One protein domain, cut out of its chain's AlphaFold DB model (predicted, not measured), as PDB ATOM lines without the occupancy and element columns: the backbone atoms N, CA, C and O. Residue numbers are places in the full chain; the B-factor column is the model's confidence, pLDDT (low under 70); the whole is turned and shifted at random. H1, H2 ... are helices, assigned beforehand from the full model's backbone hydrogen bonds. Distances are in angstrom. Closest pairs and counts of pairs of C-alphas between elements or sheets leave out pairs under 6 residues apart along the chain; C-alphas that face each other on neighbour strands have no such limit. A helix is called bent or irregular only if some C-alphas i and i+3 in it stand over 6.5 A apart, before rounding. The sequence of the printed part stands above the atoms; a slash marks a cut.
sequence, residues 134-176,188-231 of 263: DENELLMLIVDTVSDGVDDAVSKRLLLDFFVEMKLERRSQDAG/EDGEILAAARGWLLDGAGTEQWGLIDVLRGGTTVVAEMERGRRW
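This is residues 134 to 176 and 188 to 231 of the 263 residues of an uncharacterized protein of Eragrostis curvula (weeping love grass) (UniProt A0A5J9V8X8). Helices H1, H2 and H3 make a loose up-and-down bundle, each running against the one before, and kinked H4 runs on past H3's last residues as an arm. Residues 168 to 176 and 223 to 230 stick out. The printed part has 87 residues, four named helices, H1 to H4, and no named strand: all helix, loose, radius of gyration of the C-alphas 15.5 A, spans 50 by 31 by 22 A.

H1, residues 134 to 147, begins at C-alpha 134 (20.007, 35.771, 6.731) and measures 19.5 A. H2, 153 to 174, measures 31.8 A; H3, 189 to 202, 18.7 A. H4, 211 to 228, 23.9 A, ends at C-alpha 228 (-1.798, 66.347, 31.877); it is irregular, C-alphas 216 and 219 being 7.2 A apart, with a 56 degrees kink near 218.

The hub H3 touches H1, closest C-alphas Asp 189 and Asp 134, 6.9 A, at a shallow tilt of 12 degrees, the same way. H2 touches H3 with residues 159 to 166 alone, closest C-alphas Met 166 and Ile 192, 7.3 A, at a steep 39 degrees, opposite ways. H4 touches H3 with 211 to 213 alone, closest C-alphas Leu 211 and Leu 200, 4.8 A. H1 and H4 are apart. Every O i to N i+4 pair is within hydrogen-bond range in H1, H2 and H3; in H4, 12 of 14.

The farthest C-alphas, Gly 176 and Arg 227, are 51.2 A apart. Residues 177 to 187 are not printed; C-alphas 176 and 188 are 18.1 A apart. No link printed whole is long. Residues under pLDDT 70 include 172 to 176 and 203 to 208.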
ATOM      1  N   ASP A 134      20.608  35.149   5.552       66.12
ATOM      2  CA  ASP A 134      20.007  35.771   6.731       66.12
ATOM      3  C   ASP A 134      20.856  36.910   7.339       66.12
ATOM      4  O   ASP A 134      20.296  37.903   7.815       66.12
ATOM      5  N   GLU A 135      22.190  36.837   7.288       70.50
ATOM      6  CA  GLU A 135      23.092  37.909   7.732       70.50
ATOM      7  C   GLU A 135      22.944  39.148   6.846       70.50
ATOM      8  O   GLU A 135      22.913  40.281   7.337       70.50
ATOM      9  N   ASN A 136      22.771  38.947   5.538       72.44
ATOM     10  CA  ASN A 136      22.495  40.025   4.594       72.44
ATOM     11  C   ASN A 136      21.131  40.673   4.848       72.44
ATOM     12  O   ASN A 136      21.015  41.898   4.766       72.44
ATOM     13  N   GLU A 137      20.106  39.888   5.181       78.44
ATOM     14  CA  GLU A 137      18.782  40.414   5.524       78.44
ATOM     15  C   GLU A 137      18.775  41.171   6.860       78.44
ATOM     16  O   GLU A 137      18.108  42.204   6.975       78.44
ATOM     17  N   LEU A 138      19.564  40.723   7.844       79.12
ATOM     18  CA  LEU A 138      19.798  41.441   9.099       79.12
ATOM     19  C   LEU A 138      20.525  42.769   8.864       79.12
ATOM     20  O   LEU A 138      20.122  43.803   9.398       79.12
ATOM     21  N   LEU A 139      21.579  42.759   8.046       77.44
ATOM     22  CA  LEU A 139      22.296  43.972   7.659       77.44
ATOM     23  C   LEU A 139      21.369  44.941   6.925       77.44
ATOM     24  O   LEU A 139      21.382  46.131   7.225       77.44
ATOM     25  N   MET A 140      20.523  44.437   6.027       83.75
ATOM     26  CA  MET A 140      19.496  45.240   5.368       83.75
ATOM     27  C   MET A 140      18.494  45.816   6.362       83.75
ATOM     28  O   MET A 140      18.170  46.991   6.257       83.75
ATOM     29  N   LEU A 141      18.044  45.040   7.352       81.69
ATOM     30  CA  LEU A 141      17.152  45.543   8.392       81.69
ATOM     31  C   LEU A 141      17.812  46.673   9.192       81.69
ATOM     32  O   LEU A 141      17.197  47.717   9.366       81.69
ATOM     33  N   ILE A 142      19.071  46.514   9.607       80.50
ATOM     34  CA  ILE A 142      19.840  47.558  10.308       80.50
ATOM     35  C   ILE A 142      20.049  48.793   9.415       80.50
ATOM     36  O   ILE A 142      19.988  49.926   9.886       80.50
ATOM     37  N   VAL A 143      20.301  48.616   8.119       81.31
ATOM     38  CA  VAL A 143      20.452  49.735   7.174       81.31
ATOM     39  C   VAL A 143      19.119  50.452   6.949       81.31
ATOM     40  O   VAL A 143      19.091  51.687   6.908       81.31
ATOM     41  N   ASP A 144      18.014  49.711   6.864       80.56
ATOM     42  CA  ASP A 144      16.660  50.258   6.796       80.56
ATOM     43  C   ASP A 144      16.346  51.054   8.072       80.56
ATOM     44  O   ASP A 144      15.834  52.167   7.974       80.56
ATOM     45  N   THR A 145      16.718  50.561   9.263       73.31
ATOM     46  CA  THR A 145      16.489  51.290  10.527       73.31
ATOM     47  C   THR A 145      17.272  52.599  10.579       73.31
ATOM     48  O   THR A 145      16.749  53.625  11.009       73.31
ATOM     49  N   VAL A 146      18.526  52.581  10.117       69.88
ATOM     50  CA  VAL A 146      19.365  53.784  10.013       69.88
ATOM     51  C   VAL A 146      18.759  54.774   9.016       69.88
ATOM     52  O   VAL A 146      18.740  55.978   9.273       69.88
ATOM     53  N   SER A 147      18.218  54.270   7.904       74.12
ATOM     54  CA  SER A 147      17.540  55.080   6.886       74.12
ATOM     55  C   SER A 147      16.236  55.682   7.409       74.12
ATOM     56  O   SER A 147      15.936  56.839   7.116       74.12
ATOM     57  N   ASP A 148      15.516  54.955   8.264       69.19
ATOM     58  CA  ASP A 148      14.345  55.452   8.984       69.19
ATOM     59  C   ASP A 148      14.721  56.279  10.224       69.19
ATOM     60  O   ASP A 148      13.948  56.406  11.171       69.19
ATOM     61  N   GLY A 149      15.915  56.882  10.231       65.69
ATOM     62  CA  GLY A 149      16.384  57.849  11.226       65.69
ATOM     63  C   GLY A 149      16.638  57.284  12.623       65.69
ATOM     64  O   GLY A 149      16.830  58.061  13.559       65.69
ATOM     65  N   VAL A 150      16.663  55.959  12.770       67.88
ATOM     66  CA  VAL A 150      17.021  55.250  14.001       67.88
ATOM     67  C   VAL A 150      18.472  54.777  13.880       67.88
ATOM     68  O   VAL A 150      18.775  53.596  13.724       67.88
ATOM     69  N   ASP A 151      19.392  55.744  13.915       71.81
ATOM     70  CA  ASP A 151      20.847  55.515  13.890       71.81
ATOM     71  C   ASP A 151      21.456  55.405  15.300       71.81
ATOM     72  O   ASP A 151      22.670  55.471  15.486       71.81
ATOM     73  N   ASP A 152      20.624  55.241  16.329       78.75
ATOM     74  CA  ASP A 152      21.134  55.151  17.689       78.75
ATOM     75  C   ASP A 152      21.796  53.790  17.957       78.75
ATOM     76  O   ASP A 152      21.295  52.717  17.597       78.75
ATOM     77  N   ALA A 153      22.958  53.832  18.610       78.81
ATOM     78  CA  ALA A 153      23.731  52.637  18.926       78.81
ATOM     79  C   ALA A 153      22.970  51.689  19.869       78.81
ATOM     80  O   ALA A 153      23.218  50.482  19.834       78.81
ATOM     81  N   VAL A 154      22.047  52.204  20.692       80.94
ATOM     82  CA  VAL A 154      21.220  51.387  21.587       80.94
ATOM     83  C   VAL A 154      20.180  50.614  20.789       80.94
ATOM     84  O   VAL A 154      20.046  49.414  20.997       80.94
ATOM     85  N   SER A 155      19.508  51.243  19.822       80.44
ATOM     86  CA  SER A 155      18.525  50.566  18.962       80.44
ATOM     87  C   SER A 155      19.146  49.416  18.166       80.44
ATOM     88  O   SER A 155      18.565  48.335  18.088       80.44
ATOM     89  N   LYS A 156      20.363  49.610  17.642       82.00
ATOM     90  CA  LYS A 156      21.116  48.549  16.954       82.00
ATOM     91  C   LYS A 156      21.484  47.401  17.892       82.00
ATOM     92  O   LYS A 156      21.365  46.245  17.503       82.00
ATOM     93  N   ARG A 157      21.911  47.703  19.125       85.19
ATOM     94  CA  ARG A 157      22.208  46.679  20.142       85.19
ATOM     95  C   ARG A 157      20.963  45.900  20.544       85.19
ATOM     96  O   ARG A 157      21.029  44.686  20.562       85.19
ATOM     97  N   LEU A 158      19.839  46.575  20.774       85.38
ATOM     98  CA  LEU A 158      18.563  45.928  21.095       85.38
ATOM     99  C   LEU A 158      18.102  44.987  19.981       85.38
ATOM    100  O   LEU A 158      17.626  43.893  20.262       85.38
ATOM    101  N   LEU A 159      18.273  45.391  18.720       83.44
ATOM    102  CA  LEU A 159      17.962  44.526  17.589       83.44
ATOM    103  C   LEU A 159      18.870  43.289  17.579       83.44
ATOM    104  O   LEU A 159      18.380  42.174  17.443       83.44
ATOM    105  N   LEU A 160      20.180  43.465  17.776       83.88
ATOM    106  CA  LEU A 160      21.123  42.347  17.866       83.88
ATOM    107  C   LEU A 160      20.805  41.415  19.044       83.88
ATOM    108  O   LEU A 160      20.793  40.201  18.855       83.88
ATOM    109  N   ASP A 161      20.502  41.967  20.219       87.06
ATOM    110  CA  ASP A 161      20.112  41.204  21.406       87.06
ATOM    111  C   ASP A 161      18.834  40.396  21.135       87.06
ATOM    112  O   ASP A 161      18.807  39.206  21.436       87.06
ATOM    113  N   PHE A 162      17.833  40.981  20.463       85.00
ATOM    114  CA  PHE A 162      16.620  40.275  20.034       85.00
ATOM    115  C   PHE A 162      16.937  39.079  19.123       85.00
ATOM    116  O   PHE A 162      16.421  37.983  19.331       85.00
ATOM    117  N   PHE A 163      17.813  39.251  18.128       82.88
ATOM    118  CA  PHE A 163      18.206  38.148  17.244       82.88
ATOM    119  C   PHE A 163      18.984  37.057  17.981       82.88
ATOM    120  O   PHE A 163      18.768  35.869  17.727       82.88
ATOM    121  N   VAL A 164      19.882  37.441  18.891       85.06
ATOM    122  CA  VAL A 164      20.638  36.496  19.719       85.06
ATOM    123  C   VAL A 164      19.694  35.714  20.630       85.06
ATOM    124  O   VAL A 164      19.794  34.488  20.684       85.06
ATOM    125  N   GLU A 165      18.761  36.394  21.294       84.56
ATOM    126  CA  GLU A 165      17.759  35.795  22.176       84.56
ATOM    127  C   GLU A 165      16.849  34.831  21.406       84.56
ATOM    128  O   GLU A 165      16.734  33.669  21.792       84.56
ATOM    129  N   MET A 166      16.323  35.239  20.247       77.81
ATOM    130  CA  MET A 166      15.484  34.394  19.386       77.81
ATOM    131  C   MET A 166      16.229  33.159  18.859       77.81
ATOM    132  O   MET A 166      15.690  32.047  18.862       77.81
ATOM    133  N   LYS A 167      17.492  33.308  18.429       78.00
ATOM    134  CA  LYS A 167      18.315  32.165  17.992       78.00
ATOM    135  C   LYS A 167      18.651  31.234  19.170       78.00
ATOM    136  O   LYS A 167      18.748  30.019  18.978       78.00
ATOM    137  N   LEU A 168      18.818  31.765  20.383       77.62
ATOM    138  CA  LEU A 168      19.091  30.983  21.592       77.62
ATOM    139  C   LEU A 168      17.843  30.245  22.098       77.62
ATOM    140  O   LEU A 168      17.944  29.075  22.472       77.62
ATOM    141  N   GLU A 169      16.674  30.878  22.033       75.50
ATOM    142  CA  GLU A 169      15.385  30.262  22.349       75.50
ATOM    143  C   GLU A 169      15.056  29.123  21.374       75.50
ATOM    144  O   GLU A 169      14.644  28.043  21.794       75.50
ATOM    145  N   ARG A 170      15.355  29.279  20.078       69.31
ATOM    146  CA  ARG A 170      15.225  28.165  19.124       69.31
ATOM    147  C   ARG A 170      16.132  26.987  19.493       69.31
ATOM    148  O   ARG A 170      15.698  25.837  19.471       69.31
ATOM    149  N   ARG A 171      17.391  27.254  19.859       72.06
ATOM    150  CA  ARG A 171      18.344  26.202  20.262       72.06
ATOM    151  C   ARG A 171      17.901  25.473  21.532       72.06
ATOM    152  O   ARG A 171      18.129  24.270  21.638       72.06
ATOM    153  N   SER A 172      17.269  26.167  22.479       68.50
ATOM    154  CA  SER A 172      16.746  25.545  23.702       68.50
ATOM    155  C   SER A 172      15.485  24.710  23.439       68.50
ATOM    156  O   SER A 172      15.318  23.648  24.046       68.50
ATOM    157  N   GLN A 173      14.646  25.130  22.487       63.56
ATOM    158  CA  GLN A 173      13.479  24.376  22.019       63.56
ATOM    159  C   GLN A 173      13.878  23.100  21.256       63.56
ATOM    160  O   GLN A 173      13.317  22.035  21.519       63.56
ATOM    161  N   ASP A 174      14.889  23.166  20.383       61.03
ATOM    162  CA  ASP A 174      15.429  21.995  19.671       61.03
ATOM    163  C   ASP A 174      16.165  21.016  20.608       61.03
ATOM    164  O   ASP A 174      16.187  19.809  20.357       61.03
ATOM    165  N   ALA A 175      16.718  21.503  21.725       64.69
ATOM    166  CA  ALA A 175      17.374  20.678  22.743       64.69
ATOM    167  C   ALA A 175      16.399  19.866  23.626       64.69
ATOM    168  O   ALA A 175      16.840  19.129  24.509       64.69
ATOM    169  N   GLY A 176      15.081  19.958  23.398       55.00
ATOM    170  CA  GLY A 176      14.091  19.047  23.982       55.00
ATOM    171  C   GLY A 176      13.899  19.156  25.500       55.00
ATOM    172  O   GLY A 176      13.373  18.227  26.112       55.00
ATOM    173  N   GLU A 188      10.816  29.770  10.599       70.50
ATOM    174  CA  GLU A 188      11.954  29.879   9.682       70.50
ATOM    175  C   GLU A 188      12.760  31.147  10.020       70.50
ATOM    176  O   GLU A 188      12.261  32.060  10.679       70.50
ATOM    177  N   ASP A 189      14.033  31.237   9.632       70.06
ATOM    178  CA  ASP A 189      14.838  32.439   9.922       70.06
ATOM    179  C   ASP A 189      14.220  33.716   9.316       70.06
ATOM    180  O   ASP A 189      14.268  34.784   9.930       70.06
ATOM    181  N   GLY A 190      13.497  33.579   8.198       75.31
ATOM    182  CA  GLY A 190      12.678  34.648   7.621       75.31
ATOM    183  C   GLY A 190      11.506  35.091   8.508       75.31
ATOM    184  O   GLY A 190      11.123  36.259   8.493       75.31
ATOM    185  N   GLU A 191      10.962  34.206   9.342       79.75
ATOM    186  CA  GLU A 191       9.914  34.559  10.303       79.75
ATOM    187  C   GLU A 191      10.485  35.308  11.518       79.75
ATOM    188  O   GLU A 191       9.828  36.215  12.028       79.75
ATOM    189  N   ILE A 192      11.727  35.016  11.940       80.69
ATOM    190  CA  ILE A 192      12.432  35.822  12.958       80.69
ATOM    191  C   ILE A 192      12.656  37.241  12.429       80.69
ATOM    192  O   ILE A 192      12.412  38.215  13.139       80.69
ATOM    193  N   LEU A 193      13.079  37.371  11.170       81.31
ATOM    194  CA  LEU A 193      13.255  38.670  10.518       81.31
ATOM    195  C   LEU A 193      11.927  39.422  10.368       81.31
ATOM    196  O   LEU A 193      11.879  40.629  10.611       81.31
ATOM    197  N   ALA A 194      10.839  38.725  10.037       82.94
ATOM    198  CA  ALA A 194       9.502  39.310  10.005       82.94
ATOM    199  C   ALA A 194       9.036  39.764  11.400       82.94
ATOM    200  O   ALA A 194       8.481  40.854  11.532       82.94
ATOM    201  N   ALA A 195       9.313  38.981  12.447       82.44
ATOM    202  CA  ALA A 195       9.019  39.347  13.831       82.44
ATOM    203  C   ALA A 195       9.844  40.561  14.287       82.44
ATOM    204  O   ALA A 195       9.291  41.484  14.882       82.44
ATOM    205  N   ALA A 196      11.134  40.611  13.943       82.38
ATOM    206  CA  ALA A 196      12.004  41.751  14.220       82.38
ATOM    207  C   ALA A 196      11.512  43.020  13.508       82.38
ATOM    208  O   ALA A 196      11.406  44.077  14.130       82.38
ATOM    209  N   ARG A 197      11.150  42.915  12.220       81.44
ATOM    210  CA  ARG A 197      10.542  44.015  11.451       81.44
ATOM    211  C   ARG A 197       9.226  44.469  12.075       81.44
ATOM    212  O   ARG A 197       9.030  45.667  12.248       81.44
ATOM    213  N   GLY A 198       8.368  43.534  12.470       82.62
ATOM    214  CA  GLY A 198       7.095  43.828  13.124       82.62
ATOM    215  C   GLY A 198       7.256  44.477  14.498       82.62
ATOM    216  O   GLY A 198       6.474  45.351  14.850       82.62
ATOM    217  N   TRP A 199       8.272  44.104  15.275       83.62
ATOM    218  CA  TRP A 199       8.586  44.754  16.551       83.62
ATOM    219  C   TRP A 199       9.148  46.168  16.356       83.62
ATOM    220  O   TRP A 199       8.850  47.085  17.123       83.62
ATOM    221  N   LEU A 200       9.946  46.356  15.306       80.00
ATOM    222  CA  LEU A 200      10.603  47.624  15.037       80.00
ATOM    223  C   LEU A 200       9.648  48.659  14.425       80.00
ATOM    224  O   LEU A 200       9.593  49.786  14.916       80.00
ATOM    225  N   LEU A 201       8.906  48.264  13.387       75.56
ATOM    226  CA  LEU A 201       8.113  49.151  12.528       75.56
ATOM    227  C   LEU A 201       6.619  49.142  12.859       75.56
ATOM    228  O   LEU A 201       6.019  50.203  12.971       75.56
ATOM    229  N   ASP A 202       6.022  47.957  13.007       70.88
ATOM    230  CA  ASP A 202       4.558  47.797  12.949       70.88
ATOM    231  C   ASP A 202       3.907  47.486  14.307       70.88
ATOM    232  O   ASP A 202       2.701  47.228  14.375       70.88
ATOM    233  N   GLY A 203       4.695  47.462  15.387       64.75
ATOM    234  CA  GLY A 203       4.233  47.126  16.730       64.75
ATOM    235  C   GLY A 203       3.398  45.843  16.764       64.75
ATOM    236  O   GLY A 203       2.222  45.893  17.106       64.75
ATOM    237  N   ALA A 204       3.970  44.712  16.334       57.88
ATOM    238  CA  ALA A 204       3.397  43.354  16.385       57.88
ATOM    239  C   ALA A 204       1.867  43.237  16.149       57.88
ATOM    240  O   ALA A 204       1.204  42.392  16.748       57.88
ATOM    241  N   GLY A 205       1.308  44.073  15.262       55.12
ATOM    242  CA  GLY A 205      -0.081  44.031  14.822       55.12
ATOM    243  C   GLY A 205      -1.110  44.039  15.955       55.12
ATOM    244  O   GLY A 205      -1.684  42.998  16.262       55.12
ATOM    245  N   THR A 206      -1.417  45.206  16.536       53.84
ATOM    246  CA  THR A 206      -2.790  45.788  16.558       53.84
ATOM    247  C   THR A 206      -2.996  46.902  17.585       53.84
ATOM    248  O   THR A 206      -3.875  47.722  17.360       53.84
ATOM    249  N   GLU A 207      -2.215  47.008  18.660       59.88
ATOM    250  CA  GLU A 207      -2.340  48.109  19.647       59.88
ATOM    251  C   GLU A 207      -1.011  48.431  20.360       59.88
ATOM    252  O   GLU A 207      -0.986  49.114  21.384       59.88
ATOM    253  N   GLN A 208       0.104  47.897  19.863       66.88
ATOM    254  CA  GLN A 208       1.409  47.998  20.510       66.88
ATOM    255  C   GLN A 208       2.268  49.022  19.774       66.88
ATOM    256  O   GLN A 208       2.200  49.139  18.557       66.88
ATOM    257  N   TRP A 209       3.043  49.792  20.535       73.19
ATOM    258  CA  TRP A 209       3.983  50.765  19.989       73.19
ATOM    259  C   TRP A 209       5.205  50.014  19.457       73.19
ATOM    260  O   TRP A 209       5.798  49.229  20.202       73.19
ATOM    261  N   GLY A 210       5.577  50.244  18.195       79.44
ATOM    262  CA  GLY A 210       6.851  49.766  17.663       79.44
ATOM    263  C   GLY A 210       8.025  50.512  18.302       79.44
ATOM    264  O   GLY A 210       7.857  51.607  18.853       79.44
ATOM    265  N   LEU A 211       9.238  49.952  18.219       81.62
ATOM    266  CA  LEU A 211      10.435  50.628  18.741       81.62
ATOM    267  C   LEU A 211      10.594  52.033  18.129       81.62
ATOM    268  O   LEU A 211      10.934  52.980  18.840       81.62
ATOM    269  N   ILE A 212      10.309  52.186  16.833       79.19
ATOM    270  CA  ILE A 212      10.391  53.482  16.151       79.19
ATOM    271  C   ILE A 212       9.362  54.475  16.701       79.19
ATOM    272  O   ILE A 212       9.705  55.639  16.925       79.19
ATOM    273  N   ASP A 213       8.144  54.031  17.004       81.50
ATOM    274  CA  ASP A 213       7.123  54.907  17.575       81.50
ATOM    275  C   ASP A 213       7.510  55.386  18.980       81.50
ATOM    276  O   ASP A 213       7.308  56.554  19.326       81.50
ATOM    277  N   VAL A 214       8.133  54.518  19.784       80.75
ATOM    278  CA  VAL A 214       8.659  54.880  21.109       80.75
ATOM    279  C   VAL A 214       9.810  55.878  20.985       80.75
ATOM    280  O   VAL A 214       9.856  56.857  21.726       80.75
ATOM    281  N   LEU A 215      10.725  55.684  20.037       79.94
ATOM    282  CA  LEU A 215      11.878  56.574  19.873       79.94
ATOM    283  C   LEU A 215      11.496  57.937  19.285       79.94
ATOM    284  O   LEU A 215      12.037  58.960  19.703       79.94
ATOM    285  N   ARG A 216      10.555  57.976  18.335       77.56
ATOM    286  CA  ARG A 216      10.149  59.212  17.645       77.56
ATOM    287  C   ARG A 216       9.022  59.957  18.355       77.56
ATOM    288  O   ARG A 216       9.013  61.186  18.366       77.56
ATOM    289  N   GLY A 217       8.067  59.227  18.923       75.44
ATOM    290  CA  GLY A 217       6.865  59.765  19.562       75.44
ATOM    291  C   GLY A 217       6.863  59.647  21.085       75.44
ATOM    292  O   GLY A 217       6.124  60.370  21.748       75.44
ATOM    293  N   GLY A 218       7.710  58.803  21.678       79.12
ATOM    294  CA  GLY A 218       7.700  58.571  23.123       79.12
ATOM    295  C   GLY A 218       7.963  59.838  23.930       79.12
ATOM    296  O   GLY A 218       7.263  60.095  24.902       79.12
ATOM    297  N   THR A 219       8.895  60.699  23.509       81.06
ATOM    298  CA  THR A 219       9.180  61.949  24.235       81.06
ATOM    299  C   THR A 219       7.991  62.911  24.236       81.06
ATOM    300  O   THR A 219       7.729  63.560  25.247       81.06
ATOM    301  N   THR A 220       7.247  63.008  23.132       80.50
ATOM    302  CA  THR A 220       6.081  63.899  23.042       80.50
ATOM    303  C   THR A 220       4.886  63.328  23.794       80.50
ATOM    304  O   THR A 220       4.207  64.077  24.493       80.50
ATOM    305  N   VAL A 221       4.682  62.010  23.738       81.25
ATOM    306  CA  VAL A 221       3.668  61.300  24.528       81.25
ATOM    307  C   VAL A 221       3.953  61.440  26.023       81.25
ATOM    308  O   VAL A 221       3.064  61.829  26.778       81.25
ATOM    309  N   VAL A 222       5.196  61.213  26.461       82.06
ATOM    310  CA  VAL A 222       5.609  61.398  27.861       82.06
ATOM    311  C   VAL A 222       5.429  62.855  28.285       82.06
ATOM    312  O   VAL A 222       4.853  63.105  29.337       82.06
ATOM    313  N   ALA A 223       5.818  63.829  27.458       85.69
ATOM    314  CA  ALA A 223       5.610  65.246  27.764       85.69
ATOM    315  C   ALA A 223       4.120  65.629  27.852       85.69
ATOM    316  O   ALA A 223       3.731  66.440  28.697       85.69
ATOM    317  N   GLU A 224       3.263  65.054  27.007       85.31
ATOM    318  CA  GLU A 224       1.815  65.258  27.073       85.31
ATOM    319  C   GLU A 224       1.220  64.628  28.340       85.31
ATOM    320  O   GLU A 224       0.413  65.256  29.034       85.31
ATOM    321  N   MET A 225       1.654  63.412  28.676       83.38
ATOM    322  CA  MET A 225       1.299  62.740  29.921       83.38
ATOM    323  C   MET A 225       1.708  63.603  31.117       83.38
ATOM    324  O   MET A 225       0.862  63.875  31.974       83.38
ATOM    325  N   GLU A 226       2.953  64.092  31.148       86.88
ATOM    326  CA  GLU A 226       3.524  64.983  32.169       86.88
ATOM    327  C   GLU A 226       2.670  66.239  32.350       86.88
ATOM    328  O   GLU A 226       2.208  66.553  33.450       86.88
ATOM    329  N   ARG A 227       2.360  66.911  31.236       88.06
ATOM    330  CA  ARG A 227       1.534  68.120  31.203       88.06
ATOM    331  C   ARG A 227       0.122  67.870  31.732       88.06
ATOM    332  O   ARG A 227      -0.437  68.732  32.410       88.06
ATOM    333  N   GLY A 228      -0.464  66.721  31.415       81.94
ATOM    334  CA  GLY A 228      -1.798  66.347  31.877       81.94
ATOM    335  C   GLY A 228      -1.846  65.840  33.318       81.94
ATOM    336  O   GLY A 228      -2.948  65.643  33.826       81.94
ATOM    337  N   ARG A 229      -0.690  65.573  33.955       78.88
ATOM    338  CA  ARG A 229      -0.562  64.848  35.238       78.88
ATOM    339  C   ARG A 229      -1.476  63.616  35.332       78.88
ATOM    340  O   ARG A 229      -1.902  63.230  36.417       78.88
ATOM    341  N   ARG A 230      -1.818  62.992  34.197       69.31
ATOM    342  CA  ARG A 230      -2.829  61.917  34.143       69.31
ATOM    343  C   ARG A 230      -2.341  60.643  34.835       69.31
ATOM    344  O   ARG A 230      -3.127  59.937  35.442       69.31
ATOM    345  N   TRP A 231      -1.038  60.404  34.801       70.75
ATOM    346  CA  TRP A 231      -0.329  59.337  35.517       70.75
ATOM    347  C   TRP A 231      -0.198  59.621  37.025       70.75
ATOM    348  O   TRP A 231       0.063  58.705  37.790       70.75
TER     349      TRP A 231